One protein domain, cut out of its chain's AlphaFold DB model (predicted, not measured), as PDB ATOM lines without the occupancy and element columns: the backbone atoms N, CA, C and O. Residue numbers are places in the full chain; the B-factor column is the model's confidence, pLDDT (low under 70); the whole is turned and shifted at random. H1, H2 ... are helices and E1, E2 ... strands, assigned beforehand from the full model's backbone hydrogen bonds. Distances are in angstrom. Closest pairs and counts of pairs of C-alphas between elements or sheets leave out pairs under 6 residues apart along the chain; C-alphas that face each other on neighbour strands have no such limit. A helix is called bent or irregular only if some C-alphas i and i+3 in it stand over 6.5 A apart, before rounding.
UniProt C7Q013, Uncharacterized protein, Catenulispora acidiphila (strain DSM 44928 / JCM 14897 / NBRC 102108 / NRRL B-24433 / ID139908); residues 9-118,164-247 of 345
ATOM      1  N   THR A   9     -41.268  43.673 170.041       40.38
ATOM      2  CA  THR A   9     -41.697  44.845 170.817       40.38
ATOM      3  C   THR A   9     -42.298  45.932 169.923       40.38
ATOM      4  O   THR A   9     -43.227  46.632 170.330       40.38
ATOM      5  N   ALA A  10     -41.835  46.053 168.673       37.69
ATOM      6  CA  ALA A  10     -42.389  46.997 167.700       37.69
ATOM      7  C   ALA A  10     -43.807  46.606 167.238       37.69
ATOM      8  O   ALA A  10     -44.613  47.475 166.909       37.69
ATOM      9  N   ARG A  11     -44.132  45.306 167.268       43.09
ATOM     10  CA  ARG A  11     -45.405  44.742 166.784       43.09
ATOM     11  C   ARG A  11     -46.590  45.036 167.701       43.09
ATOM     12  O   ARG A  11     -47.699  45.224 167.214       43.09
ATOM     13  N   ARG A  12     -46.362  45.127 169.015       44.44
ATOM     14  CA  ARG A  12     -47.424  45.415 169.996       44.44
ATOM     15  C   ARG A  12     -47.880  46.871 169.937       44.44
ATOM     16  O   ARG A  12     -49.072  47.127 169.973       44.44
ATOM     17  N   LYS A  13     -46.948  47.810 169.732       40.72
ATOM     18  CA  LYS A  13     -47.183  49.264 169.840       40.72
ATOM     19  C   LYS A  13     -48.167  49.859 168.824       40.72
ATOM     20  O   LYS A  13     -48.637  50.974 169.030       40.72
ATOM     21  N   ALA A  14     -48.451  49.174 167.720       35.41
ATOM     22  CA  ALA A  14     -49.236  49.750 166.633       35.41
ATOM     23  C   ALA A  14     -50.729  49.384 166.677       35.41
ATOM     24  O   ALA A  14     -51.566  50.238 166.391       35.41
ATOM     25  N   VAL A  15     -51.067  48.190 167.180       40.06
ATOM     26  CA  VAL A  15     -52.422  47.865 167.677       40.06
ATOM     27  C   VAL A  15     -52.840  48.877 168.739       40.06
ATOM     28  O   VAL A  15     -53.985  49.330 168.788       40.06
ATOM     29  N   SER A  16     -51.854  49.294 169.539       43.84
ATOM     30  CA  SER A  16     -52.052  50.166 170.678       43.84
ATOM     31  C   SER A  16     -52.515  51.568 170.356       43.84
ATOM     32  O   SER A  16     -53.272  52.160 171.120       43.84
ATOM     33  N   ALA A  17     -52.104  52.103 169.214       40.47
ATOM     34  CA  ALA A  17     -52.533  53.429 168.813       40.47
ATOM     35  C   ALA A  17     -54.012  53.435 168.396       40.47
ATOM     36  O   ALA A  17     -54.723  54.388 168.673       40.47
ATOM     37  N   VAL A  18     -54.533  52.382 167.772       43.00
ATOM     38  CA  VAL A  18     -55.823  52.518 167.084       43.00
ATOM     39  C   VAL A  18     -57.030  52.479 168.026       43.00
ATOM     40  O   VAL A  18     -57.920  53.322 167.919       43.00
ATOM     41  N   VAL A  19     -57.038  51.569 169.003       45.28
ATOM     42  CA  VAL A  19     -58.121  51.492 170.004       45.28
ATOM     43  C   VAL A  19     -58.060  52.682 170.971       45.28
ATOM     44  O   VAL A  19     -59.095  53.236 171.340       45.28
ATOM     45  N   ALA A  20     -56.852  53.143 171.314       44.41
ATOM     46  CA  ALA A  20     -56.662  54.328 172.145       44.41
ATOM     47  C   ALA A  20     -57.180  55.603 171.473       44.41
ATOM     48  O   ALA A  20     -57.851  56.402 172.120       44.41
ATOM     49  N   PHE A  21     -56.912  55.782 170.178       43.41
ATOM     50  CA  PHE A  21     -57.366  56.959 169.442       43.41
ATOM     51  C   PHE A  21     -58.865  56.905 169.126       43.41
ATOM     52  O   PHE A  21     -59.532  57.927 169.226       43.41
ATOM     53  N   GLY A  22     -59.427  55.732 168.823       39.12
ATOM     54  CA  GLY A  22     -60.857  55.593 168.546       39.12
ATOM     55  C   GLY A  22     -61.765  55.943 169.728       39.12
ATOM     56  O   GLY A  22     -62.782  56.610 169.556       39.12
ATOM     57  N   VAL A  23     -61.381  55.524 170.939       42.34
ATOM     58  CA  VAL A  23     -62.213  55.703 172.142       42.34
ATOM     59  C   VAL A  23     -61.865  56.985 172.901       42.34
ATOM     60  O   VAL A  23     -62.764  57.614 173.455       42.34
ATOM     61  N   ALA A  24     -60.606  57.446 172.880       42.12
ATOM     62  CA  ALA A  24     -60.272  58.745 173.469       42.12
ATOM     63  C   ALA A  24     -60.951  59.888 172.701       42.12
ATOM     64  O   ALA A  24     -61.517  60.783 173.309       42.12
ATOM     65  N   VAL A  25     -60.995  59.847 171.370       44.81
ATOM     66  CA  VAL A  25     -61.482  60.978 170.559       44.81
ATOM     67  C   VAL A  25     -63.021  61.137 170.613       44.81
ATOM     68  O   VAL A  25     -63.537  62.209 170.306       44.81
ATOM     69  N   ALA A  26     -63.767  60.143 171.115       38.59
ATOM     70  CA  ALA A  26     -65.214  60.244 171.349       38.59
ATOM     71  C   ALA A  26     -65.605  60.942 172.671       38.59
ATOM     72  O   ALA A  26     -66.773  61.269 172.883       38.59
ATOM     73  N   ALA A  27     -64.644  61.194 173.561       39.44
ATOM     74  CA  ALA A  27     -64.868  61.689 174.916       39.44
ATOM     75  C   ALA A  27     -64.519  63.187 175.045       39.44
ATOM     76  O   ALA A  27     -63.790  63.591 175.946       39.44
ATOM     77  N   VAL A  28     -65.003  64.034 174.128       46.19
ATOM     78  CA  VAL A  28     -64.727  65.486 174.133       46.19
ATOM     79  C   VAL A  28     -65.759  66.224 174.997       46.19
ATOM     80  O   VAL A  28     -66.638  66.876 174.452       46.19
ATOM     81  N   ALA A  29     -65.712  66.149 176.332       39.44
ATOM     82  CA  ALA A  29     -66.757  66.769 177.159       39.44
ATOM     83  C   ALA A  29     -66.248  67.333 178.507       39.44
ATOM     84  O   ALA A  29     -65.979  66.577 179.429       39.44
ATOM     85  N   VAL A  30     -66.182  68.671 178.658       44.09
ATOM     86  CA  VAL A  30     -65.608  69.409 179.818       44.09
ATOM     87  C   VAL A  30     -66.560  69.559 180.999       44.09
ATOM     88  O   VAL A  30     -67.538  70.291 180.900       44.09
ATOM     89  N   THR A  31     -66.179  69.059 182.174       38.25
ATOM     90  CA  THR A  31     -66.658  69.539 183.476       38.25
ATOM     91  C   THR A  31     -65.718  70.625 183.970       38.25
ATOM     92  O   THR A  31     -64.561  70.370 184.307       38.25
ATOM     93  N   ALA A  32     -66.231  71.850 184.048       37.88
ATOM     94  CA  ALA A  32     -65.598  72.902 184.815       37.88
ATOM     95  C   ALA A  32     -65.723  72.557 186.305       37.88
ATOM     96  O   ALA A  32     -66.809  72.615 186.888       37.88
ATOM     97  N   ALA A  33     -64.600  72.237 186.942       34.34
ATOM     98  CA  ALA A  33     -64.466  72.274 188.392       34.34
ATOM     99  C   ALA A  33     -64.466  73.741 188.860       34.34
ATOM    100  O   ALA A  33     -63.431  74.267 189.241       34.34
ATOM    101  N   CYS A  34     -65.617  74.411 188.724       42.06
ATOM    102  CA  CYS A  34     -65.983  75.708 189.307       42.06
ATOM    103  C   CYS A  34     -67.446  76.030 188.934       42.06
ATOM    104  O   CYS A  34     -67.711  76.952 188.169       42.06
ATOM    105  N   ALA A  35     -68.423  75.262 189.427       39.34
ATOM    106  CA  ALA A  35     -69.836  75.621 189.255       39.34
ATOM    107  C   ALA A  35     -70.723  75.106 190.397       39.34
ATOM    108  O   ALA A  35     -71.642  74.314 190.205       39.34
ATOM    109  N   SER A  36     -70.510  75.626 191.603       41.09
ATOM    110  CA  SER A  36     -71.606  75.758 192.559       41.09
ATOM    111  C   SER A  36     -72.608  76.796 192.020       41.09
ATOM    112  O   SER A  36     -72.500  77.974 192.339       41.09
ATOM    113  N   GLY A  37     -73.566  76.382 191.172       43.81
ATOM    114  CA  GLY A  37     -74.807  77.153 190.961       43.81
ATOM    115  C   GLY A  37     -75.333  77.405 189.539       43.81
ATOM    116  O   GLY A  37     -76.276  78.184 189.412       43.81
ATOM    117  N   MET A  38     -74.825  76.783 188.467       44.62
ATOM    118  CA  MET A  38     -75.432  76.946 187.130       44.62
ATOM    119  C   MET A  38     -76.497  75.874 186.853       44.62
ATOM    120  O   MET A  38     -76.245  74.824 186.273       44.62
ATOM    121  N   SER A  39     -77.720  76.164 187.295       44.44
ATOM    122  CA  SER A  39     -78.933  75.395 187.003       44.44
ATOM    123  C   SER A  39     -79.267  75.405 185.501       44.44
ATOM    124  O   SER A  39     -79.786  76.396 184.993       44.44
ATOM    125  N   GLY A  40     -79.021  74.285 184.813       48.25
ATOM    126  CA  GLY A  40     -79.883  73.734 183.751       48.25
ATOM    127  C   GLY A  40     -80.218  74.606 182.534       48.25
ATOM    128  O   GLY A  40     -81.280  74.421 181.940       48.25
ATOM    129  N   LYS A  41     -79.368  75.560 182.146       52.41
ATOM    130  CA  LYS A  41     -79.577  76.317 180.904       52.41
ATOM    131  C   LYS A  41     -79.120  75.455 179.728       52.41
ATOM    132  O   LYS A  41     -77.936  75.145 179.631       52.41
ATOM    133  N   SER A  42     -80.065  75.059 178.872       56.09
ATOM    134  CA  SER A  42     -79.812  74.361 177.604       56.09
ATOM    135  C   SER A  42     -78.625  74.977 176.866       56.09
ATOM    136  O   SER A  42     -78.489  76.203 176.885       56.09
ATOM    137  N   ALA A  43     -77.813  74.134 176.215       62.94
ATOM    138  CA  ALA A  43     -76.692  74.547 175.375       62.94
ATOM    139  C   ALA A  43     -77.112  75.736 174.498       62.94
ATOM    140  O   ALA A  43     -77.948  75.616 173.598       62.94
ATOM    141  N   GLY A  44     -76.615  76.919 174.856       74.81
ATOM    142  CA  GLY A  44     -76.904  78.134 174.117       74.81
ATOM    143  C   GLY A  44     -76.372  77.992 172.697       74.81
ATOM    144  O   GLY A  44     -75.366  77.325 172.471       74.81
ATOM    145  N   LYS A  45     -77.041  78.629 171.734       88.25
ATOM    146  CA  LYS A  45     -76.513  78.752 170.373       88.25
ATOM    147  C   LYS A  45     -75.073  79.276 170.445       88.25
ATOM    148  O   LYS A  45     -74.832  80.267 171.136       88.25
ATOM    149  N   LEU A  46     -74.149  78.633 169.731       89.94
ATOM    150  CA  LEU A  46     -72.772  79.104 169.637       89.94
ATOM    151  C   LEU A  46     -72.750  80.530 169.088       89.94
ATOM    152  O   LEU A  46     -73.364  80.813 168.055       89.94
ATOM    153  N   ASP A  47     -72.015  81.408 169.764       91.00
ATOM    154  CA  ASP A  47     -71.694  82.734 169.258       91.00
ATOM    155  C   ASP A  47     -70.347  82.671 168.519       91.00
ATOM    156  O   ASP A  47     -69.290  82.615 169.153       91.00
ATOM    157  N   PRO A  48     -70.348  82.671 167.173       84.12
ATOM    158  CA  PRO A  48     -69.124  82.557 166.392       84.12
ATOM    159  C   PRO A  48     -68.267  83.834 166.437       84.12
ATOM    160  O   PRO A  48     -67.194  83.850 165.829       84.12
ATOM    161  N   SER A  49     -68.739  84.911 167.078       91.75
ATOM    162  CA  SER A  49     -67.951  86.127 167.306       91.75
ATOM    163  C   SER A  49     -66.977  85.999 168.480       91.75
ATOM    164  O   SER A  49     -66.042  86.794 168.581       91.75
ATOM    165  N   LEU A  50     -67.155  84.983 169.331       94.00
ATOM    166  CA  LEU A  50     -66.246  84.712 170.433       94.00
ATOM    167  C   LEU A  50     -64.875  84.220 169.929       94.00
ATOM    168  O   LEU A  50     -64.786  83.572 168.878       94.00
ATOM    169  N   PRO A  51     -63.805  84.480 170.698       95.25
ATOM    170  CA  PRO A  51     -62.513  83.828 170.513       95.25
ATOM    171  C   PRO A  51     -62.632  82.295 170.432       95.25
ATOM    172  O   PRO A  51     -63.485  81.686 171.080       95.25
ATOM    173  N   ALA A  52     -61.783  81.660 169.618       93.31
ATOM    174  CA  ALA A  52     -61.874  80.227 169.330       93.31
ATOM    175  C   ALA A  52     -61.730  79.345 170.583       93.31
ATOM    176  O   ALA A  52     -62.451  78.365 170.720       93.31
ATOM    177  N   ASP A  53     -60.865  79.717 171.523       89.62
ATOM    178  CA  ASP A  53     -60.719  79.062 172.827       89.62
ATOM    179  C   ASP A  53     -62.025  79.086 173.638       89.62
ATOM    180  O   ASP A  53     -62.431  78.065 174.196       89.62
ATOM    181  N   GLN A  54     -62.738  80.215 173.637       91.75
ATOM    182  CA  GLN A  54     -64.041  80.334 174.298       91.75
ATOM    183  C   GLN A  54     -65.117  79.498 173.599       91.75
ATOM    184  O   GLN A  54     -65.923  78.852 174.270       91.75
ATOM    185  N   VAL A  55     -65.111  79.463 172.261       92.62
ATOM    186  CA  VAL A  55     -66.013  78.599 171.486       92.62
ATOM    187  C   VAL A  55     -65.768  77.130 171.811       92.62
ATOM    188  O   VAL A  55     -66.722  76.410 172.095       92.62
ATOM    189  N   MET A  56     -64.512  76.687 171.825       90.62
ATOM    190  CA  MET A  56     -64.188  75.295 172.130       90.62
ATOM    191  C   MET A  56     -64.554  74.918 173.569       90.62
ATOM    192  O   MET A  56     -65.045  73.815 173.809       90.62
ATOM    193  N   HIS A  57     -64.398  75.840 174.524       88.12
ATOM    194  CA  HIS A  57     -64.871  75.626 175.890       88.12
ATOM    195  C   HIS A  57     -66.399  75.456 175.945       88.12
ATOM    196  O   HIS A  57     -66.894  74.518 176.570       88.12
ATOM    197  N   ALA A  58     -67.155  76.315 175.253       88.81
ATOM    198  CA  ALA A  58     -68.615  76.221 175.171       88.81
ATOM    199  C   ALA A  58     -69.092  74.951 174.444       88.81
ATOM    200  O   ALA A  58     -70.068  74.320 174.857       88.81
ATOM    201  N   ALA A  59     -68.387  74.540 173.390       89.62
ATOM    202  CA  ALA A  59     -68.655  73.299 172.672       89.62
ATOM    203  C   ALA A  59     -68.511  72.086 173.596       89.62
ATOM    204  O   ALA A  59     -69.388  71.228 173.667       89.62
ATOM    205  N   ALA A  60     -67.459  72.068 174.408       85.75
ATOM    206  CA  ALA A  60     -67.242  70.988 175.350       85.75
ATOM    207  C   ALA A  60     -68.289  70.932 176.477       85.75
ATOM    208  O   ALA A  60     -68.632  69.838 176.923       85.75
ATOM    209  N   GLN A  61     -68.837  72.080 176.898       85.94
ATOM    210  CA  GLN A  61     -70.016  72.136 177.782       85.94
ATOM    211  C   GLN A  61     -71.295  71.638 177.096       85.94
ATOM    212  O   GLN A  61     -72.230  71.206 177.765       85.94
ATOM    213  N   SER A  62     -71.365  71.709 175.769       88.31
ATOM    214  CA  SER A  62     -72.516  71.213 175.008       88.31
ATOM    215  C   SER A  62     -72.474  69.690 174.891       88.31
ATOM    216  O   SER A  62     -73.498  69.046 175.102       88.31
ATOM    217  N   VAL A  63     -71.288  69.107 174.668       86.25
ATOM    218  CA  VAL A  63     -71.072  67.650 174.742       86.25
ATOM    219  C   VAL A  63     -71.332  67.140 176.165       86.25
ATOM    220  O   VAL A  63     -72.134  66.228 176.330       86.25
ATOM    221  N   LEU A  64     -70.752  67.811 177.175       82.06
ATOM    222  CA  LEU A  64     -71.364  68.079 178.485       82.06
ATOM    223  C   LEU A  64     -72.738  67.505 178.800       82.06
ATOM    224  O   LEU A  64     -72.950  66.592 179.595       82.06
ATOM    225  N   ALA A  65     -73.679  68.246 178.232       86.88
ATOM    226  CA  ALA A  65     -75.087  68.191 178.520       86.88
ATOM    227  C   ALA A  65     -75.813  67.174 177.637       86.88
ATOM    228  O   ALA A  65     -77.016  66.988 177.810       86.88
ATOM    229  N   ALA A  66     -75.124  66.555 176.677       88.38
ATOM    230  CA  ALA A  66     -75.700  65.512 175.852       88.38
ATOM    231  C   ALA A  66     -75.669  64.175 176.597       88.38
ATOM    232  O   ALA A  66     -74.637  63.759 177.112       88.38
ATOM    233  N   ASP A  67     -76.792  63.459 176.590       90.06
ATOM    234  CA  ASP A  67     -76.865  62.127 177.204       90.06
ATOM    235  C   ASP A  67     -76.042  61.086 176.431       90.06
ATOM    236  O   ASP A  67     -75.512  60.140 177.008       90.06
ATOM    237  N   GLY A  68     -75.921  61.240 175.115       91.06
ATOM    238  CA  GLY A  68     -75.204  60.305 174.259       91.06
ATOM    239  C   GLY A  68     -75.044  60.813 172.835       91.06
ATOM    240  O   GLY A  68     -75.518  61.897 172.486       91.06
ATOM    241  N   VAL A  69     -74.350  60.020 172.032       94.44
ATOM    242  CA  VAL A  69     -73.996  60.283 170.637       94.44
ATOM    243  C   VAL A  69     -73.798  58.954 169.911       94.44
ATOM    244  O   VAL A  69     -73.440  57.954 170.531       94.44
ATOM    245  N   HIS A  70     -73.993  58.930 168.599       95.50
ATOM    246  CA  HIS A  70     -73.511  57.852 167.739       95.50
ATOM    247  C   HIS A  70     -72.232  58.301 167.038       95.50
ATOM    248  O   HIS A  70     -72.223  59.331 166.359       95.50
ATOM    249  N   VAL A  71     -71.161  57.529 167.203       94.69
ATOM    250  CA  VAL A  71     -69.852  57.789 166.600       94.69
ATOM    251  C   VAL A  71     -69.666  56.844 165.426       94.69
ATOM    252  O   VAL A  71     -69.907  55.649 165.565       94.69
ATOM    253  N   HIS A  72     -69.208  57.358 164.292       95.75
ATOM    254  CA  HIS A  72     -68.716  56.532 163.196       95.75
ATOM    255  C   HIS A  72     -67.459  57.154 162.609       95.75
ATOM    256  O   HIS A  72     -67.305  58.368 162.621       95.75
ATOM    257  N   GLY A  73     -66.528  56.356 162.109       94.44
ATOM    258  CA  GLY A  73     -65.307  56.924 161.564       94.44
ATOM    259  C   GLY A  73     -64.232  55.908 161.268       94.44
ATOM    260  O   GLY A  73     -64.450  54.696 161.314       94.44
ATOM    261  N   THR A  74     -63.051  56.419 160.954       93.50
ATOM    262  CA  THR A  74     -61.884  55.608 160.641       93.50
ATOM    263  C   THR A  74     -60.643  56.112 161.357       93.50
ATOM    264  O   THR A  74     -60.471  57.303 161.596       93.50
ATOM    265  N   VAL A  75     -59.745  55.189 161.676       90.06
ATOM    266  CA  VAL A  75     -58.394  55.484 162.143       90.06
ATOM    267  C   VAL A  75     -57.429  54.714 161.262       90.06
ATOM    268  O   VAL A  75     -57.406  53.487 161.277       90.06
ATOM    269  N   THR A  76     -56.641  55.435 160.478       90.94
ATOM    270  CA  THR A  76     -55.624  54.875 159.591       90.94
ATOM    271  C   THR A  76     -54.243  55.086 160.187       90.94
ATOM    272  O   THR A  76     -53.917  56.185 160.623       90.94
ATOM    273  N   VAL A  77     -53.419  54.044 160.186       87.94
ATOM    274  CA  VAL A  77     -52.012  54.081 160.589       87.94
ATOM    275  C   VAL A  77     -51.171  53.666 159.394       87.94
ATOM    276  O   VAL A  77     -51.327  52.556 158.889       87.94
ATOM    277  N   THR A  78     -50.277  54.547 158.951       88.94
ATOM    278  CA  THR A  78     -49.399  54.314 157.798       88.94
ATOM    279  C   THR A  78     -48.013  53.845 158.239       88.94
ATOM    280  O   THR A  78     -47.396  54.431 159.135       88.94
ATOM    281  N   GLY A  79     -47.489  52.799 157.596       82.81
ATOM    282  CA  GLY A  79     -46.105  52.333 157.787       82.81
ATOM    283  C   GLY A  79     -45.737  51.868 159.207       82.81
ATOM    284  O   GLY A  79     -44.554  51.801 159.539       82.81
ATOM    285  N   GLY A  80     -46.726  51.580 160.058       72.75
ATOM    286  CA  GLY A  80     -46.529  50.930 161.355       72.75
ATOM    287  C   GLY A  80     -46.545  49.405 161.226       72.75
ATOM    288  O   GLY A  80     -46.901  48.865 160.179       72.75
ATOM    289  N   ALA A  81     -46.192  48.689 162.298       62.81
ATOM    290  CA  ALA A  81     -46.649  47.304 162.423       62.81
ATOM    291  C   ALA A  81     -48.190  47.297 162.348       62.81
ATOM    292  O   ALA A  81     -48.818  48.244 162.808       62.81
ATOM    293  N   GLY A  82     -48.828  46.305 161.733       57.09
ATOM    294  CA  GLY A  82     -50.292  46.322 161.641       57.09
ATOM    295  C   GLY A  82     -50.966  46.281 163.021       57.09
ATOM    296  O   GLY A  82     -50.360  45.841 164.003       57.09
ATOM    297  N   ALA A  83     -52.250  46.652 163.094       53.50
ATOM    298  CA  ALA A  83     -53.053  46.579 164.324       53.50
ATOM    299  C   ALA A  83     -53.287  45.140 164.858       53.50
ATOM    300  O   ALA A  83     -53.982  44.960 165.846       53.50
ATOM    301  N   GLY A  84     -52.665  44.119 164.262       57.69
ATOM    302  CA  GLY A  84     -52.603  42.743 164.775       57.69
ATOM    303  C   GLY A  84     -51.174  42.214 164.960       57.69
ATOM    304  O   GLY A  84     -50.962  41.008 164.972       57.69
ATOM    305  N   GLY A  85     -50.156  43.083 165.011       59.53
ATOM    306  CA  GLY A  85     -48.751  42.655 165.076       59.53
ATOM    307  C   GLY A  85     -48.229  41.985 163.793       59.53
ATOM    308  O   GLY A  85     -47.176  41.342 163.812       59.53
ATOM    309  N   GLY A  86     -48.961  42.140 162.685       61.56
ATOM    310  CA  GLY A  86     -48.583  41.682 161.351       61.56
ATOM    311  C   GLY A  86     -47.451  42.500 160.721       61.56
ATOM    312  O   GLY A  86     -46.956  43.470 161.302       61.56
ATOM    313  N   ALA A  87     -47.036  42.084 159.519       60.94
ATOM    314  CA  ALA A  87     -46.014  42.764 158.722       60.94
ATOM    315  C   ALA A  87     -46.308  44.268 158.584       60.94
ATOM    316  O   ALA A  87     -47.468  44.679 158.585       60.94
ATOM    317  N   ALA A  88     -45.247  45.077 158.482       75.06
ATOM    318  CA  ALA A  88     -45.372  46.517 158.298       75.06
ATOM    319  C   ALA A  88     -46.280  46.822 157.098       75.06
ATOM    320  O   ALA A  88     -46.057  46.313 155.999       75.06
ATOM    321  N   GLY A  89     -47.316  47.621 157.326       82.00
ATOM    322  CA  GLY A  89     -48.342  47.893 156.334       82.00
ATOM    323  C   GLY A  89     -49.386  48.855 156.871       82.00
ATOM    324  O   GLY A  89     -49.532  49.032 158.081       82.00
ATOM    325  N   ASP A  90     -50.100  49.489 155.952       87.81
ATOM    326  CA  ASP A  90     -51.153  50.420 156.318       87.81
ATOM    327  C   ASP A  90     -52.332  49.644 156.909       87.81
ATOM    328  O   ASP A  90     -52.739  48.606 156.384       87.81
ATOM    329  N   SER A  91     -52.853  50.125 158.034       87.31
ATOM    330  CA  SER A  91     -54.022  49.544 158.695       87.31
ATOM    331  C   SER A  91     -55.069  50.622 158.907       87.31
ATOM    332  O   SER A  91     -54.750  51.681 159.443       87.31
ATOM    333  N   THR A  92     -56.316  50.350 158.537       90.06
ATOM    334  CA  THR A  92     -57.455  51.232 158.818       90.06
ATOM    335  C   THR A  92     -58.439  50.505 159.712       90.06
ATOM    336  O   THR A  92     -58.897  49.426 159.365       90.06
ATOM    337  N   VAL A  93     -58.808  51.099 160.839       89.25
ATOM    338  CA  VAL A  93     -59.880  50.594 161.697       89.25
ATOM    339  C   VAL A  93     -61.088  51.489 161.532       89.25
ATOM    340  O   VAL A  93     -61.007  52.691 161.757       89.25
ATOM    341  N   VAL A  94     -62.198  50.896 161.120       92.81
ATOM    342  CA  VAL A  94     -63.517  51.513 161.097       92.81
ATOM    343  C   VAL A  94     -64.146  51.312 162.468       92.81
ATOM    344  O   VAL A  94     -64.110  50.205 163.006       92.81
ATOM    345  N   ILE A  95     -64.708  52.379 163.015       92.88
ATOM    346  CA  ILE A  95     -65.396  52.401 164.303       92.88
ATOM    347  C   ILE A  95     -66.827  52.840 164.023       92.88
ATOM    348  O   ILE A  95     -67.024  53.802 163.286       92.88
ATOM    349  N   ASP A  96     -67.808  52.157 164.600       95.44
ATOM    350  CA  ASP A  96     -69.212  52.565 164.544       95.44
ATOM    351  C   ASP A  96     -69.939  52.151 165.821       95.44
ATOM    352  O   ASP A  96     -69.856  50.995 166.232       95.44
ATOM    353  N   GLY A  97     -70.664  53.066 166.451       94.94
ATOM    354  CA  GLY A  97     -71.584  52.697 167.512       94.94
ATOM    355  C   GLY A  97     -71.952  53.823 168.469       94.94
ATOM    356  O   GLY A  97     -71.383  54.921 168.436       94.94
ATOM    357  N   PRO A  98     -72.933  53.564 169.342       96.06
ATOM    358  CA  PRO A  98     -73.378  54.537 170.316       96.06
ATOM    359  C   PRO A  98     -72.432  54.653 171.519       96.06
ATOM    360  O   PRO A  98     -71.878  53.677 172.034       96.06
ATOM    361  N   VAL A  99     -72.341  55.875 172.030       91.94
ATOM    362  CA  VAL A  99     -71.655  56.255 173.262       91.94
ATOM    363  C   VAL A  99     -72.641  57.032 174.123       91.94
ATOM    364  O   VAL A  99     -73.351  57.914 173.645       91.94
ATOM    365  N   ARG A 100     -72.701  56.706 175.411       91.31
ATOM    366  CA  ARG A 100     -73.499  57.437 176.393       91.31
ATOM    367  C   ARG A 100     -72.573  58.134 177.374       91.31
ATOM    368  O   ARG A 100     -71.706  57.493 177.978       91.31
ATOM    369  N   PHE A 101     -72.808  59.423 177.562       86.06
ATOM    370  CA  PHE A 101     -72.127  60.235 178.556       86.06
ATOM    371  C   PHE A 101     -72.900  60.197 179.879       86.06
ATOM    372  O   PHE A 101     -74.096  59.911 179.945       86.06
ATOM    373  N   GLY A 102     -72.189  60.408 180.976       82.81
ATOM    374  CA  GLY A 102     -72.737  60.349 182.324       82.81
ATOM    375  C   GLY A 102     -71.615  60.245 183.352       82.81
ATOM    376  O   GLY A 102     -70.446  60.359 182.986       82.81
ATOM    377  N   PRO A 103     -71.930  59.961 184.628       81.50
ATOM    378  CA  PRO A 103     -70.911  59.765 185.665       81.50
ATOM    379  C   PRO A 103     -69.903  58.658 185.325       81.50
ATOM    380  O   PRO A 103     -68.801  58.630 185.862       81.50
ATOM    381  N   LYS A 104     -70.310  57.730 184.452       83.38
ATOM    382  CA  LYS A 104     -69.454  56.750 183.799       83.38
ATOM    383  C   LYS A 104     -69.817  56.713 182.322       83.38
ATOM    384  O   LYS A 104     -70.985  56.499 181.992       83.38
ATOM    385  N   MET A 105     -68.826  56.904 181.459       85.75
ATOM    386  CA  MET A 105     -68.992  56.684 180.028       85.75
ATOM    387  C   MET A 105     -69.302  55.208 179.776       85.75
ATOM    388  O   MET A 105     -68.648  54.336 180.348       85.75
ATOM    389  N   VAL A 106     -70.276  54.930 178.910       90.81
ATOM    390  CA  VAL A 106     -70.510  53.581 178.384       90.81
ATOM    391  C   VAL A 106     -70.546  53.623 176.863       90.81
ATOM    392  O   VAL A 106     -71.051  54.586 176.288       90.81
ATOM    393  N   ALA A 107     -70.013  52.599 176.207       92.38
ATOM    394  CA  ALA A 107     -69.939  52.519 174.750       92.38
ATOM    395  C   ALA A 107     -70.240  51.100 174.262       92.38
ATOM    396  O   ALA A 107     -69.987  50.131 174.973       92.38
ATOM    397  N   ASP A 108     -70.769  50.984 173.053       95.19
ATOM    398  CA  ASP A 108     -70.955  49.717 172.343       95.19
ATOM    399  C   ASP A 108     -70.534  49.942 170.898       95.19
ATOM    400  O   ASP A 108     -71.253  50.562 170.122       95.19
ATOM    401  N   LEU A 109     -69.310  49.538 170.580       94.12
ATOM    402  CA  LEU A 109     -68.623  49.886 169.348       94.12
ATOM    403  C   LEU A 109     -68.408  48.631 168.515       94.12
ATOM    404  O   LEU A 109     -67.851  47.644 168.990       94.12
ATOM    405  N   SER A 110     -68.800  48.695 167.254       93.38
ATOM    406  CA  SER A 110     -68.377  47.762 166.219       93.38
ATOM    407  C   SER A 110     -67.040  48.224 165.652       93.38
ATOM    408  O   SER A 110     -66.838  49.417 165.409       93.38
ATOM    409  N   LEU A 111     -66.130  47.277 165.442       91.81
ATOM    410  CA  LEU A 111     -64.802  47.517 164.897       91.81
ATOM    411  C   LEU A 111     -64.615  46.668 163.640       91.81
ATOM    412  O   LEU A 111     -64.922  45.479 163.632       91.81
ATOM    413  N   ALA A 112     -64.076  47.264 162.581       88.81
ATOM    414  CA  ALA A 112     -63.651  46.525 161.395       88.81
ATOM    415  C   ALA A 112     -62.259  46.985 160.971       88.81
ATOM    416  O   ALA A 112     -62.034  48.176 160.781       88.81
ATOM    417  N   VAL A 113     -61.320  46.055 160.816       87.94
ATOM    418  CA  VAL A 113     -59.930  46.372 160.457       87.94
ATOM    419  C   VAL A 113     -59.682  46.033 159.000       87.94
ATOM    420  O   VAL A 113     -60.102  44.981 158.543       87.94
ATOM    421  N   LYS A 114     -59.003  46.926 158.279       86.56
ATOM    422  CA  LYS A 114     -58.591  46.769 156.885       86.56
ATOM    423  C   LYS A 114     -57.058  46.803 156.772       86.56
ATOM    424  O   LYS A 114     -56.461  47.704 157.365       86.56
ATOM    425  N   PRO A 115     -56.435  45.906 155.978       83.62
ATOM    426  CA  PRO A 115     -57.073  44.747 155.344       83.62
ATOM    427  C   PRO A 115     -57.677  43.809 156.397       83.62
ATOM    428  O   PRO A 115     -57.224  43.817 157.543       83.62
ATOM    429  N   ASP A 116     -58.727  43.081 156.005       77.44
ATOM    430  CA  ASP A 116     -59.511  42.241 156.914       77.44
ATOM    431  C   ASP A 116     -58.584  41.365 157.766       77.44
ATOM    432  O   ASP A 116     -57.703  40.669 157.251       77.44
ATOM    433  N   SER A 117     -58.759  41.450 159.084       76.31
ATOM    434  CA  SER A 117     -57.997  40.683 160.062       76.31
ATOM    435  C   SER A 117     -58.966  39.901 160.927       76.31
ATOM    436  O   SER A 117     -59.772  40.484 161.650       76.31
ATOM    437  N   ASP A 118     -58.838  38.578 160.889       77.00
ATOM    438  CA  ASP A 118     -59.610  37.683 161.750       77.00
ATOM    439  C   ASP A 118     -59.153  37.759 163.221       77.00
ATOM    440  O   ASP A 118     -59.709  37.083 164.073       77.00
ATOM    441  N   VAL A 164     -51.515  48.205 175.487       49.62
ATOM    442  CA  VAL A 164     -51.837  49.622 175.332       49.62
ATOM    443  C   VAL A 164     -51.990  50.238 176.709       49.62
ATOM    444  O   VAL A 164     -52.982  49.989 177.385       49.62
ATOM    445  N   HIS A 165     -51.077  51.128 177.084       52.16
ATOM    446  CA  HIS A 165     -51.434  52.124 178.083       52.16
ATOM    447  C   HIS A 165     -52.394  53.105 177.430       52.16
ATOM    448  O   HIS A 165     -51.986  53.899 176.585       52.16
ATOM    449  N   LEU A 166     -53.669  53.037 177.801       52.34
ATOM    450  CA  LEU A 166     -54.605  54.120 177.546       52.34
ATOM    451  C   LEU A 166     -54.214  55.251 178.509       52.34
ATOM    452  O   LEU A 166     -54.462  55.127 179.708       52.34
ATOM    453  N   PRO A 167     -53.556  56.332 178.038       47.09
ATOM    454  CA  PRO A 167     -52.989  57.352 178.927       47.09
ATOM    455  C   PRO A 167     -54.071  58.204 179.604       47.09
ATOM    456  O   PRO A 167     -53.775  59.051 180.441       47.09
ATOM    457  N   VAL A 168     -55.333  57.979 179.245       50.41
ATOM    458  CA  VAL A 168     -56.485  58.705 179.746       50.41
ATOM    459  C   VAL A 168     -57.412  57.696 180.392       50.41
ATOM    460  O   VAL A 168     -57.764  56.682 179.785       50.41
ATOM    461  N   LYS A 169     -57.856  58.000 181.613       60.50
ATOM    462  CA  LYS A 169     -59.072  57.394 182.147       60.50
ATOM    463  C   LYS A 169     -60.180  57.753 181.162       60.50
ATOM    464  O   LYS A 169     -60.695  58.861 181.209       60.50
ATOM    465  N   LEU A 170     -60.529  56.830 180.268       56.78
ATOM    466  CA  LEU A 170     -61.606  56.987 179.283       56.78
ATOM    467  C   LEU A 170     -62.937  57.420 179.927       56.78
ATOM    468  O   LEU A 170     -63.815  57.938 179.250       56.78
ATOM    469  N   GLY A 171     -63.081  57.225 181.240       60.88
ATOM    470  CA  GLY A 171     -64.216  57.700 182.023       60.88
ATOM    471  C   GLY A 171     -64.244  59.202 182.334       60.88
ATOM    472  O   GLY A 171     -65.256  59.641 182.870       60.88
ATOM    473  N   ASP A 172     -63.195  59.979 182.036       65.56
ATOM    474  CA  ASP A 172     -63.174  61.436 182.241       65.56
ATOM    475  C   ASP A 172     -63.037  62.201 180.910       65.56
ATOM    476  O   ASP A 172     -61.936  62.628 180.537       65.56
ATOM    477  N   PRO A 173     -64.152  62.411 180.184       63.66
ATOM    478  CA  PRO A 173     -64.143  63.213 178.964       63.66
ATOM    479  C   PRO A 173     -63.679  64.663 179.205       63.66
ATOM    480  O   PRO A 173     -63.247  65.348 178.276       63.66
ATOM    481  N   ALA A 174     -63.712  65.151 180.451       64.62
ATOM    482  CA  ALA A 174     -63.348  66.524 180.767       64.62
ATOM    483  C   ALA A 174     -61.851  66.731 180.845       64.62
ATOM    484  O   ALA A 174     -61.339  67.733 180.334       64.62
ATOM    485  N   GLY A 175     -61.155  65.779 181.466       65.75
ATOM    486  CA  GLY A 175     -59.700  65.753 181.519       65.75
ATOM    487  C   GLY A 175     -59.092  65.744 180.120       65.75
ATOM    488  O   GLY A 175     -58.160  66.503 179.856       65.75
ATOM    489  N   LEU A 176     -59.675  64.974 179.194       67.31
ATOM    490  CA  LEU A 176     -59.204  64.915 177.812       67.31
ATOM    491  C   LEU A 176     -59.308  66.269 177.102       67.31
ATOM    492  O   LEU A 176     -58.319  66.753 176.551       67.31
ATOM    493  N   VAL A 177     -60.491  66.892 177.104       68.50
ATOM    494  CA  VAL A 177     -60.671  68.180 176.416       68.50
ATOM    495  C   VAL A 177     -59.835  69.265 177.050       68.50
ATOM    496  O   VAL A 177     -59.243  70.069 176.339       68.50
ATOM    497  N   SER A 178     -59.764  69.291 178.379       69.00
ATOM    498  CA  SER A 178     -58.930  70.264 179.079       69.00
ATOM    499  C   SER A 178     -57.464  70.105 178.679       69.00
ATOM    500  O   SER A 178     -56.801  71.111 178.458       69.00
ATOM    501  N   GLY A 179     -56.985  68.868 178.494       76.44
ATOM    502  CA  GLY A 179     -55.661  68.591 177.932       76.44
ATOM    503  C   GLY A 179     -55.498  69.142 176.513       76.44
ATOM    504  O   GLY A 179     -54.568  69.901 176.250       76.44
ATOM    505  N   LEU A 180     -56.450  68.857 175.618       76.88
ATOM    506  CA  LEU A 180     -56.418  69.361 174.238       76.88
ATOM    507  C   LEU A 180     -56.447  70.895 174.163       76.88
ATOM    508  O   LEU A 180     -55.731  71.482 173.357       76.88
ATOM    509  N   LEU A 181     -57.253  71.554 174.997       81.62
ATOM    510  CA  LEU A 181     -57.340  73.018 175.050       81.62
ATOM    511  C   LEU A 181     -56.128  73.660 175.725       81.62
ATOM    512  O   LEU A 181     -55.780  74.788 175.387       81.62
ATOM    513  N   ALA A 182     -55.495  72.973 176.676       83.56
ATOM    514  CA  ALA A 182     -54.294  73.468 177.339       83.56
ATOM    515  C   ALA A 182     -53.072  73.432 176.410       83.56
ATOM    516  O   ALA A 182     -52.223  74.321 176.476       83.56
ATOM    517  N   GLU A 183     -52.986  72.421 175.546       83.56
ATOM    518  CA  GLU A 183     -51.840  72.219 174.653       83.56
ATOM    519  C   GLU A 183     -52.031  72.852 173.265       83.56
ATOM    520  O   GLU A 183     -51.059  73.279 172.637       83.56
ATOM    521  N   GLY A 184     -53.273  72.928 172.780       82.56
ATOM    522  CA  GLY A 184     -53.610  73.387 171.434       82.56
ATOM    523  C   GLY A 184     -54.025  74.857 171.372       82.56
ATOM    524  O   GLY A 184     -54.833  75.335 172.164       82.56
ATOM    525  N   LYS A 185     -53.535  75.583 170.360       90.25
ATOM    526  CA  LYS A 185     -54.033  76.928 170.021       90.25
ATOM    527  C   LYS A 185     -55.046  76.834 168.890       90.25
ATOM    528  O   LYS A 185     -54.667  76.848 167.721       90.25
ATOM    529  N   PHE A 186     -56.325  76.742 169.244       93.00
ATOM    530  CA  PHE A 186     -57.397  76.685 168.257       93.00
ATOM    531  C   PHE A 186     -57.567  78.023 167.534       93.00
ATOM    532  O   PHE A 186     -57.609  79.089 168.147       93.00
ATOM    533  N   ALA A 187     -57.709  77.953 166.216       96.00
ATOM    534  CA  ALA A 187     -58.039  79.063 165.342       96.00
ATOM    535  C   ALA A 187     -59.293  78.723 164.533       96.00
ATOM    536  O   ALA A 187     -59.485  77.593 164.084       96.00
ATOM    537  N   ARG A 188     -60.156  79.719 164.331       96.62
ATOM    538  CA  ARG A 188     -61.320  79.583 163.456       96.62
ATOM    539  C   ARG A 188     -60.855  79.571 161.999       96.62
ATOM    540  O   ARG A 188     -60.202  80.516 161.568       96.62
ATOM    541  N   VAL A 189     -61.239  78.540 161.252       97.75
ATOM    542  CA  VAL A 189     -60.920  78.406 159.823       97.75
ATOM    543  C   VAL A 189     -62.007  79.062 158.973       97.75
ATOM    544  O   VAL A 189     -61.725  79.962 158.189       97.75
ATOM    545  N   GLY A 190     -63.267  78.663 159.156       97.31
ATOM    546  CA  GLY A 190     -64.360  79.155 158.318       97.31
ATOM    547  C   GLY A 190     -65.671  78.410 158.526       97.31
ATOM    548  O   GLY A 190     -65.737  77.451 159.290       97.31
ATOM    549  N   ALA A 191     -66.731  78.894 157.879       97.88
ATOM    550  CA  ALA A 191     -67.997  78.172 157.796       97.88
ATOM    551  C   ALA A 191     -67.913  77.119 156.684       97.88
ATOM    552  O   ALA A 191     -67.459  77.430 155.584       97.88
ATOM    553  N   GLU A 192     -68.360  75.903 156.970       98.12
ATOM    554  CA  GLU A 192     -68.305  74.753 156.066       98.12
ATOM    555  C   GLU A 192     -69.592  73.917 156.197       98.12
ATOM    556  O   GLU A 192     -70.521  74.259 156.933       98.12
ATOM    557  N   THR A 193     -69.693  72.840 155.422       98.12
ATOM    558  CA  THR A 193     -70.736  71.822 155.581       98.12
ATOM    559  C   THR A 193     -70.050  70.486 155.807       98.12
ATOM    560  O   THR A 193     -69.278  70.060 154.952       98.12
ATOM    561  N   ALA A 194     -70.347  69.845 156.934       96.56
ATOM    562  CA  ALA A 194     -69.889  68.500 157.274       96.56
ATOM    563  C   ALA A 194     -71.125  67.604 157.397       96.56
ATOM    564  O   ALA A 194     -72.094  67.998 158.045       96.56
ATOM    565  N   ASP A 195     -71.147  66.466 156.705       95.69
ATOM    566  CA  ASP A 195     -72.273  65.513 156.692       95.69
ATOM    567  C   ASP A 195     -73.653  66.140 156.423       95.69
ATOM    568  O   ASP A 195     -74.674  65.770 157.000       95.69
ATOM    569  N   GLY A 196     -73.692  67.151 155.547       97.38
ATOM    570  CA  GLY A 196     -74.919  67.891 155.226       97.38
ATOM    571  C   GLY A 196     -75.393  68.858 156.322       97.38
ATOM    572  O   GLY A 196     -76.425  69.508 156.155       97.38
ATOM    573  N   VAL A 197     -74.645  69.001 157.417       97.75
ATOM    574  CA  VAL A 197     -74.903  69.942 158.511       97.75
ATOM    575  C   VAL A 197     -74.030  71.184 158.334       97.75
ATOM    576  O   VAL A 197     -72.824  71.093 158.115       97.75
ATOM    577  N   ALA A 198     -74.632  72.370 158.451       97.75
ATOM    578  CA  ALA A 198     -73.884  73.625 158.455       97.75
ATOM    579  C   ALA A 198     -73.029  73.737 159.729       97.75
ATOM    580  O   ALA A 198     -73.556  73.667 160.846       97.75
ATOM    581  N   THR A 199     -71.724  73.943 159.556       97.25
ATOM    582  CA  THR A 199     -70.732  73.931 160.635       97.25
ATOM    583  C   THR A 199     -69.761  75.107 160.544       97.25
ATOM    584  O   THR A 199     -69.683  75.825 159.544       97.25
ATOM    585  N   VAL A 200     -69.011  75.329 161.622       97.50
ATOM    586  CA  VAL A 200     -67.805  76.160 161.628       97.50
ATOM    587  C   VAL A 200     -66.626  75.270 161.994       97.50
ATOM    588  O   VAL A 200     -66.665  74.574 163.010       97.50
ATOM    589  N   ARG A 201     -65.586  75.301 161.163       97.62
ATOM    590  CA  ARG A 201     -64.352  74.547 161.359       97.62
ATOM    591  C   ARG A 201     -63.368  75.325 162.230       97.62
ATOM    592  O   ARG A 201     -63.118  76.513 161.995       97.62
ATOM    593  N   TYR A 202     -62.778  74.627 163.189       95.81
ATOM    594  CA  TYR A 202     -61.704  75.094 164.058       95.81
ATOM    595  C   TYR A 202     -60.510  74.156 163.924       95.81
ATOM    596  O   TYR A 202     -60.694  72.945 163.907       95.81
ATOM    597  N   ALA A 203     -59.302  74.709 163.848       96.19
ATOM    598  CA  ALA A 203     -58.069  73.944 163.692       96.19
ATOM    599  C   ALA A 203     -57.068  74.291 164.796       96.19
ATOM    600  O   ALA A 203     -56.979  75.453 165.196       96.19
ATOM    601  N   ALA A 204     -56.296  73.316 165.260       93.06
ATOM    602  CA  ALA A 204     -55.203  73.509 166.204       93.06
ATOM    603  C   ALA A 204     -53.955  72.734 165.773       93.06
ATOM    604  O   ALA A 204     -54.034  71.580 165.352       93.06
ATOM    605  N   GLU A 205     -52.800  73.372 165.946       91.50
ATOM    606  CA  GLU A 205     -51.474  72.759 165.842       91.50
ATOM    607  C   GLU A 205     -50.893  72.601 167.250       91.50
ATOM    608  O   GLU A 205     -51.023  73.506 168.082       91.50
ATOM    609  N   PHE A 206     -50.220  71.483 167.509       86.12
ATOM    610  CA  PHE A 206     -49.684  71.155 168.833       86.12
ATOM    611  C   PHE A 206     -48.157  71.076 168.789       86.12
ATOM    612  O   PHE A 206     -47.559  70.323 168.012       86.12
ATOM    613  N   ALA A 207     -47.505  71.854 169.652       80.38
ATOM    614  CA  ALA A 207     -46.056  71.820 169.798       80.38
ATOM    615  C   ALA A 207     -45.639  70.568 170.588       80.38
ATOM    616  O   ALA A 207     -46.161  70.322 171.667       80.38
ATOM    617  N   GLY A 208     -44.684  69.787 170.075       72.56
ATOM    618  CA  GLY A 208     -44.171  68.589 170.767       72.56
ATOM    619  C   GLY A 208     -44.651  67.251 170.199       72.56
ATOM    620  O   GLY A 208     -44.109  66.216 170.572       72.56
ATOM    621  N   GLY A 209     -45.569  67.273 169.229       63.22
ATOM    622  CA  GLY A 209     -45.839  66.141 168.344       63.22
ATOM    623  C   GLY A 209     -46.548  64.959 169.005       63.22
ATOM    624  O   GLY A 209     -45.907  63.939 169.258       63.22
ATOM    625  N   LYS A 210     -47.874  65.090 169.174       68.69
ATOM    626  CA  LYS A 210     -48.954  64.073 169.080       68.69
ATOM    627  C   LYS A 210     -50.156  64.533 169.944       68.69
ATOM    628  O   LYS A 210     -50.052  64.444 171.159       68.69
ATOM    629  N   PRO A 211     -51.291  64.945 169.340       74.62
ATOM    630  CA  PRO A 211     -51.489  65.092 167.898       74.62
ATOM    631  C   PRO A 211     -50.551  66.159 167.318       74.62
ATOM    632  O   PRO A 211     -49.934  66.914 168.049       74.62
ATOM    633  N   ALA A 212     -50.329  66.141 166.009       86.06
ATOM    634  CA  ALA A 212     -49.675  67.241 165.304       86.06
ATOM    635  C   ALA A 212     -50.720  68.300 164.937       86.06
ATOM    636  O   ALA A 212     -50.500  69.480 165.175       86.06
ATOM    637  N   HIS A 213     -51.870  67.838 164.438       91.94
ATOM    638  CA  HIS A 213     -52.949  68.672 163.932       91.94
ATOM    639  C   HIS A 213     -54.310  68.107 164.343       91.94
ATOM    640  O   HIS A 213     -54.500  66.884 164.326       91.94
ATOM    641  N   VAL A 214     -55.246  68.989 164.680       92.31
ATOM    642  CA  VAL A 214     -56.644  68.653 164.970       92.31
ATOM    643  C   VAL A 214     -57.557  69.637 164.252       92.31
ATOM    644  O   VAL A 214     -57.400  70.842 164.432       92.31
ATOM    645  N   ASP A 215     -58.539  69.125 163.517       95.44
ATOM    646  CA  ASP A 215     -59.673  69.887 163.002       95.44
ATOM    647  C   ASP A 215     -60.970  69.428 163.683       95.44
ATOM    648  O   ASP A 215     -61.211  68.229 163.830       95.44
ATOM    649  N   VAL A 216     -61.829  70.376 164.051       94.94
ATOM    650  CA  VAL A 216     -63.151  70.132 164.644       94.94
ATOM    651  C   VAL A 216     -64.197  70.945 163.885       94.94
ATOM    652  O   VAL A 216     -64.062  72.165 163.760       94.94
ATOM    653  N   TRP A 217     -65.274  70.304 163.437       97.00
ATOM    654  CA  TRP A 217     -66.433  70.972 162.840       97.00
ATOM    655  C   TRP A 217     -67.575  71.019 163.844       97.00
ATOM    656  O   TRP A 217     -68.122  69.986 164.222       97.00
ATOM    657  N   LEU A 218     -67.958  72.225 164.260       95.62
ATOM    658  CA  LEU A 218     -69.017  72.443 165.244       95.62
ATOM    659  C   LEU A 218     -70.292  72.941 164.565       95.62
ATOM    660  O   LEU A 218     -70.245  73.874 163.760       95.62
ATOM    661  N   ASN A 219     -71.441  72.356 164.904       95.69
ATOM    662  CA  ASN A 219     -72.739  72.871 164.468       95.69
ATOM    663  C   ASN A 219     -73.153  74.120 165.272       95.69
ATOM    664  O   ASN A 219     -72.464  74.563 166.189       95.69
ATOM    665  N   HIS A 220     -74.315  74.700 164.963       96.31
ATOM    666  CA  HIS A 220     -74.806  75.909 165.639       96.31
ATOM    667  C   HIS A 220     -75.095  75.746 167.147       96.31
ATOM    668  O   HIS A 220     -75.243  76.753 167.841       96.31
ATOM    669  N   SER A 221     -75.192  74.515 167.651       94.62
ATOM    670  CA  SER A 221     -75.371  74.187 169.071       94.62
ATOM    671  C   SER A 221     -74.049  73.896 169.783       94.62
ATOM    672  O   SER A 221     -74.065  73.544 170.954       94.62
ATOM    673  N   GLY A 222     -72.913  73.994 169.085       92.56
ATOM    674  CA  GLY A 222     -71.603  73.654 169.638       92.56
ATOM    675  C   GLY A 222     -71.354  72.174 169.828       92.56
ATOM    676  O   GLY A 222     -70.420  71.804 170.528       92.56
ATOM    677  N   LEU A 223     -72.142  71.326 169.175       92.88
ATOM    678  CA  LEU A 223     -71.877  69.898 169.135       92.88
ATOM    679  C   LEU A 223     -70.981  69.590 167.930       92.88
ATOM    680  O   LEU A 223     -71.227  70.135 166.842       92.88
ATOM    681  N   PRO A 224     -69.949  68.747 168.098       94.06
ATOM    682  CA  PRO A 224     -69.121  68.336 166.984       94.06
ATOM    683  C   PRO A 224     -69.933  67.479 166.016       94.06
ATOM    684  O   PRO A 224     -70.770  66.675 166.422       94.06
ATOM    685  N   VAL A 225     -69.696  67.701 164.731       96.19
ATOM    686  CA  VAL A 225     -70.213  66.888 163.622       96.19
ATOM    687  C   VAL A 225     -69.093  66.019 163.074       96.19
ATOM    688  O   VAL A 225     -69.314  64.846 162.814       96.19
ATOM    689  N   GLU A 226     -67.881  66.568 162.992       95.38
ATOM    690  CA  GLU A 226     -66.700  65.892 162.464       95.38
ATOM    691  C   GLU A 226     -65.456  66.288 163.276       95.38
ATOM    692  O   GLU A 226     -65.352  67.420 163.772       95.38
ATOM    693  N   LEU A 227     -64.522  65.353 163.427       93.38
ATOM    694  CA  LEU A 227     -63.246  65.509 164.112       93.38
ATOM    695  C   LEU A 227     -62.163  64.755 163.351       93.38
ATOM    696  O   LEU A 227     -62.171  63.527 163.290       93.38
ATOM    697  N   ARG A 228     -61.178  65.500 162.849       94.00
ATOM    698  CA  ARG A 228     -59.989  64.928 162.218       94.00
ATOM    699  C   ARG A 228     -58.769  65.156 163.077       94.00
ATOM    700  O   ARG A 228     -58.503  66.266 163.529       94.00
ATOM    701  N   VAL A 229     -57.996  64.099 163.278       90.38
ATOM    702  CA  VAL A 229     -56.799  64.122 164.118       90.38
ATOM    703  C   VAL A 229     -55.645  63.514 163.346       90.38
ATOM    704  O   VAL A 229     -55.707  62.363 162.924       90.38
ATOM    705  N   LYS A 230     -54.547  64.252 163.202       88.88
ATOM    706  CA  LYS A 230     -53.296  63.730 162.648       88.88
ATOM    707  C   LYS A 230     -52.261  63.613 163.753       88.88
ATOM    708  O   LYS A 230     -51.906  64.613 164.367       88.88
ATOM    709  N   ALA A 231     -51.726  62.418 163.981       86.31
ATOM    710  CA  ALA A 231     -50.743  62.139 165.025       86.31
ATOM    711  C   ALA A 231     -49.616  61.238 164.491       86.31
ATOM    712  O   ALA A 231     -49.747  60.017 164.409       86.31
ATOM    713  N   GLY A 232     -48.481  61.837 164.116       87.31
ATOM    714  CA  GLY A 232     -47.406  61.111 163.430       87.31
ATOM    715  C   GLY A 232     -47.902  60.521 162.106       87.31
ATOM    716  O   GLY A 232     -48.407  61.258 161.263       87.31
ATOM    717  N   ASN A 233     -47.803  59.197 161.961       87.88
ATOM    718  CA  ASN A 233     -48.311  58.467 160.793       87.88
ATOM    719  C   ASN A 233     -49.771  58.008 160.947       87.88
ATOM    720  O   ASN A 233     -50.229  57.169 160.178       87.88
ATOM    721  N   SER A 234     -50.478  58.493 161.970       86.75
ATOM    722  CA  SER A 234     -51.881  58.145 162.205       86.75
ATOM    723  C   SER A 234     -52.795  59.286 161.774       86.75
ATOM    724  O   SER A 234     -52.499  60.454 162.050       86.75
ATOM    725  N   LEU A 235     -53.906  58.942 161.134       91.25
ATOM    726  CA  LEU A 235     -54.992  59.839 160.758       91.25
ATOM    727  C   LEU A 235     -56.307  59.263 161.288       91.25
ATOM    728  O   LEU A 235     -56.709  58.178 160.881       91.25
ATOM    729  N   GLY A 236     -56.959  59.981 162.195       90.56
ATOM    730  CA  GLY A 236     -58.326  59.720 162.629       90.56
ATOM    731  C   GLY A 236     -59.296  60.661 161.923       90.56
ATOM    732  O   GLY A 236     -58.992  61.845 161.782       90.56
ATOM    733  N   ASP A 237     -60.439  60.129 161.510       94.50
ATOM    734  CA  ASP A 237     -61.565  60.855 160.925       94.50
ATOM    735  C   ASP A 237     -62.852  60.321 161.558       94.50
ATOM    736  O   ASP A 237     -63.260  59.192 161.276       94.50
ATOM    737  N   LEU A 238     -63.410  61.070 162.507       93.19
ATOM    738  CA  LEU A 238     -64.589  60.686 163.279       93.19
ATOM    739  C   LEU A 238     -65.746  61.635 163.010       93.19
ATOM    740  O   LEU A 238     -65.582  62.850 162.989       93.19
ATOM    741  N   HIS A 239     -66.932  61.062 162.928       95.62
ATOM    742  CA  HIS A 239     -68.188  61.733 162.675       95.62
ATOM    743  C   HIS A 239     -69.170  61.425 163.802       95.62
ATOM    744  O   HIS A 239     -69.229  60.310 164.334       95.62
ATOM    745  N   PHE A 240     -69.966  62.425 164.162       95.62
ATOM    746  CA  PHE A 240     -70.852  62.385 165.315       95.62
ATOM    747  C   PHE A 240     -72.272  62.732 164.902       95.62
ATOM    748  O   PHE A 240     -72.551  63.788 164.334       95.62
ATOM    749  N   THR A 241     -73.196  61.846 165.244       96.50
ATOM    750  CA  THR A 241     -74.617  61.995 164.931       96.50
ATOM    751  C   THR A 241     -75.459  61.670 166.156       96.50
ATOM    752  O   THR A 241     -74.948  61.197 167.169       96.50
ATOM    753  N   ASP A 242     -76.762  61.939 166.089       96.06
ATOM    754  CA  ASP A 242     -77.708  61.470 167.106       96.06
ATOM    755  C   ASP A 242     -77.440  61.963 168.539       96.06
ATOM    756  O   ASP A 242     -77.812  61.326 169.525       96.06
ATOM    757  N   TRP A 243     -76.858  63.156 168.646       94.69
ATOM    758  CA  TRP A 243     -76.633  63.845 169.908       94.69
ATOM    759  C   TRP A 243     -77.901  63.948 170.764       94.69
ATOM    760  O   TRP A 243     -78.960  64.374 170.298       94.69
ATOM    761  N   GLY A 244     -77.770  63.584 172.039       91.31
ATOM    762  CA  GLY A 244     -78.843  63.648 173.033       91.31
ATOM    763  C   GLY A 244     -79.913  62.563 172.886       91.31
ATOM    764  O   GLY A 244     -80.868  62.555 173.661       91.31
ATOM    765  N   LYS A 245     -79.790  61.634 171.926       92.88
ATOM    766  CA  LYS A 245     -80.694  60.481 171.877       92.88
ATOM    767  C   LYS A 245     -80.395  59.524 173.041       92.88
ATOM    768  O   LYS A 245     -79.225  59.279 173.343       92.88
ATOM    769  N   PRO A 246     -81.422  58.931 173.678       90.25
ATOM    770  CA  PRO A 246     -81.210  57.908 174.694       90.25
ATOM    771  C   PRO A 246     -80.463  56.704 174.117       90.25
ATOM    772  O   PRO A 246     -80.934  56.055 173.183       90.25
ATOM    773  N   VAL A 247     -79.322  56.375 174.715       91.69
ATOM    774  CA  VAL A 247     -78.520  55.202 174.361       91.69
ATOM    775  C   VAL A 247     -78.724  54.121 175.420       91.69
ATOM    776  O   VAL A 247     -78.526  54.357 176.612       91.69
TER     777      VAL A 247
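What this domain is: This is residues 9 to 118 and 164 to 247 of the 345 residues of an uncharacterized protein of Catenulispora acidiphila (strain DSM 44928 / JCM 14897 / NBRC 102108 / NRRL B-24433 / ID139908) (UniProt C7Q013). One broad, twisted sheet of eight strands forms a wall that curls round helix H1, while H2 and H3 cover the part of the same face near E4 and E5; no named helix lies on the other face. Residues 34 to 39, in the long link from H1 to H2, stick out from this body. The printed part has 194 residues, with three named helices and eight named strands in the order H1 H2 E1 E2 E3 H3 E4 E5 E6 E7 E8. The sheet runs E3 E2 E1 E8 E7 E6 E5 E4, all antiparallel, and the class is mixed, helices and strands. The whole is compact, with a radius of gyration of the C-alphas of 16.7 A, yet elongated, spanning 53 by 33 by 32 A.

Where its parts are: H1, residues 9 to 24, begins at C-alpha 9 (-41.697, 44.845, 170.817) and is 23.4 A long; it is neither bent nor irregular, but only just: C-alphas 11 and 14 are 6.3 A apart. H2 is residues 52 to 64, 17.9 A. E1, residues 68 to 77, measures 27.6 A, E2, residues 91 to 100, 27.5 A, and E3, residues 106 to 114, 25.5 A; E2 bends by 56 degrees at residue 97. H3 is residues 173 to 183. E4, residues 184 to 194, bends by 88 degrees at residue 191. E5, residues 197 to 206, measures 27.3 A. E6 is residues 213 to 218, E7 residues 224 to 231, and E8, residues 234 to 241, ends at C-alpha 241 (-74.617, 61.995, 164.931).

How they stand to each other: The sheet holds two meanders, each strand the antiparallel neighbour of the one before: E1 E2 E3 and E4 E5 E6 E7 E8. E1 of the one and E8 of the other are antiparallel neighbours, with N 74 and O 237 within hydrogen-bond range at 2.8 A. In the hairpin E4 and E5, N 189 and O 201 are 2.9 A apart. The sheet curls round H1; the closest C-alphas of H1 and E1 are those of Val 18 and Val 75, 6.3 A. H2 is on the same face, at a height over the sheet of 8.4 A. H2 and H3 only just touch, with 3 pairs of C-alphas within 8 A, the closest Ala 60 and Val 177 at 7.2 A, and run opposite ways at a shallow tilt of 8 degrees. H3 stands up from the sheet. In H2 and H3 every O i to N i+4 pair is within hydrogen-bond range; in H1 4 of 12 are, and 3 of 13 O i to N i+3 pairs.

The domain as a whole: The C-alphas of Gly 37 and Ala 87, the two farthest apart, are 55.2 A apart. Residues 119 to 163 are not printed, and C-alphas 118 and 164 are 19.7 A apart across the cut. The links H1 to H2 and E1 to E2 are long. Mean pLDDT of the printed part is 77.9; residues 9 to 43, 81 to 87, 164 to 178 and 209 to 210 are under 70.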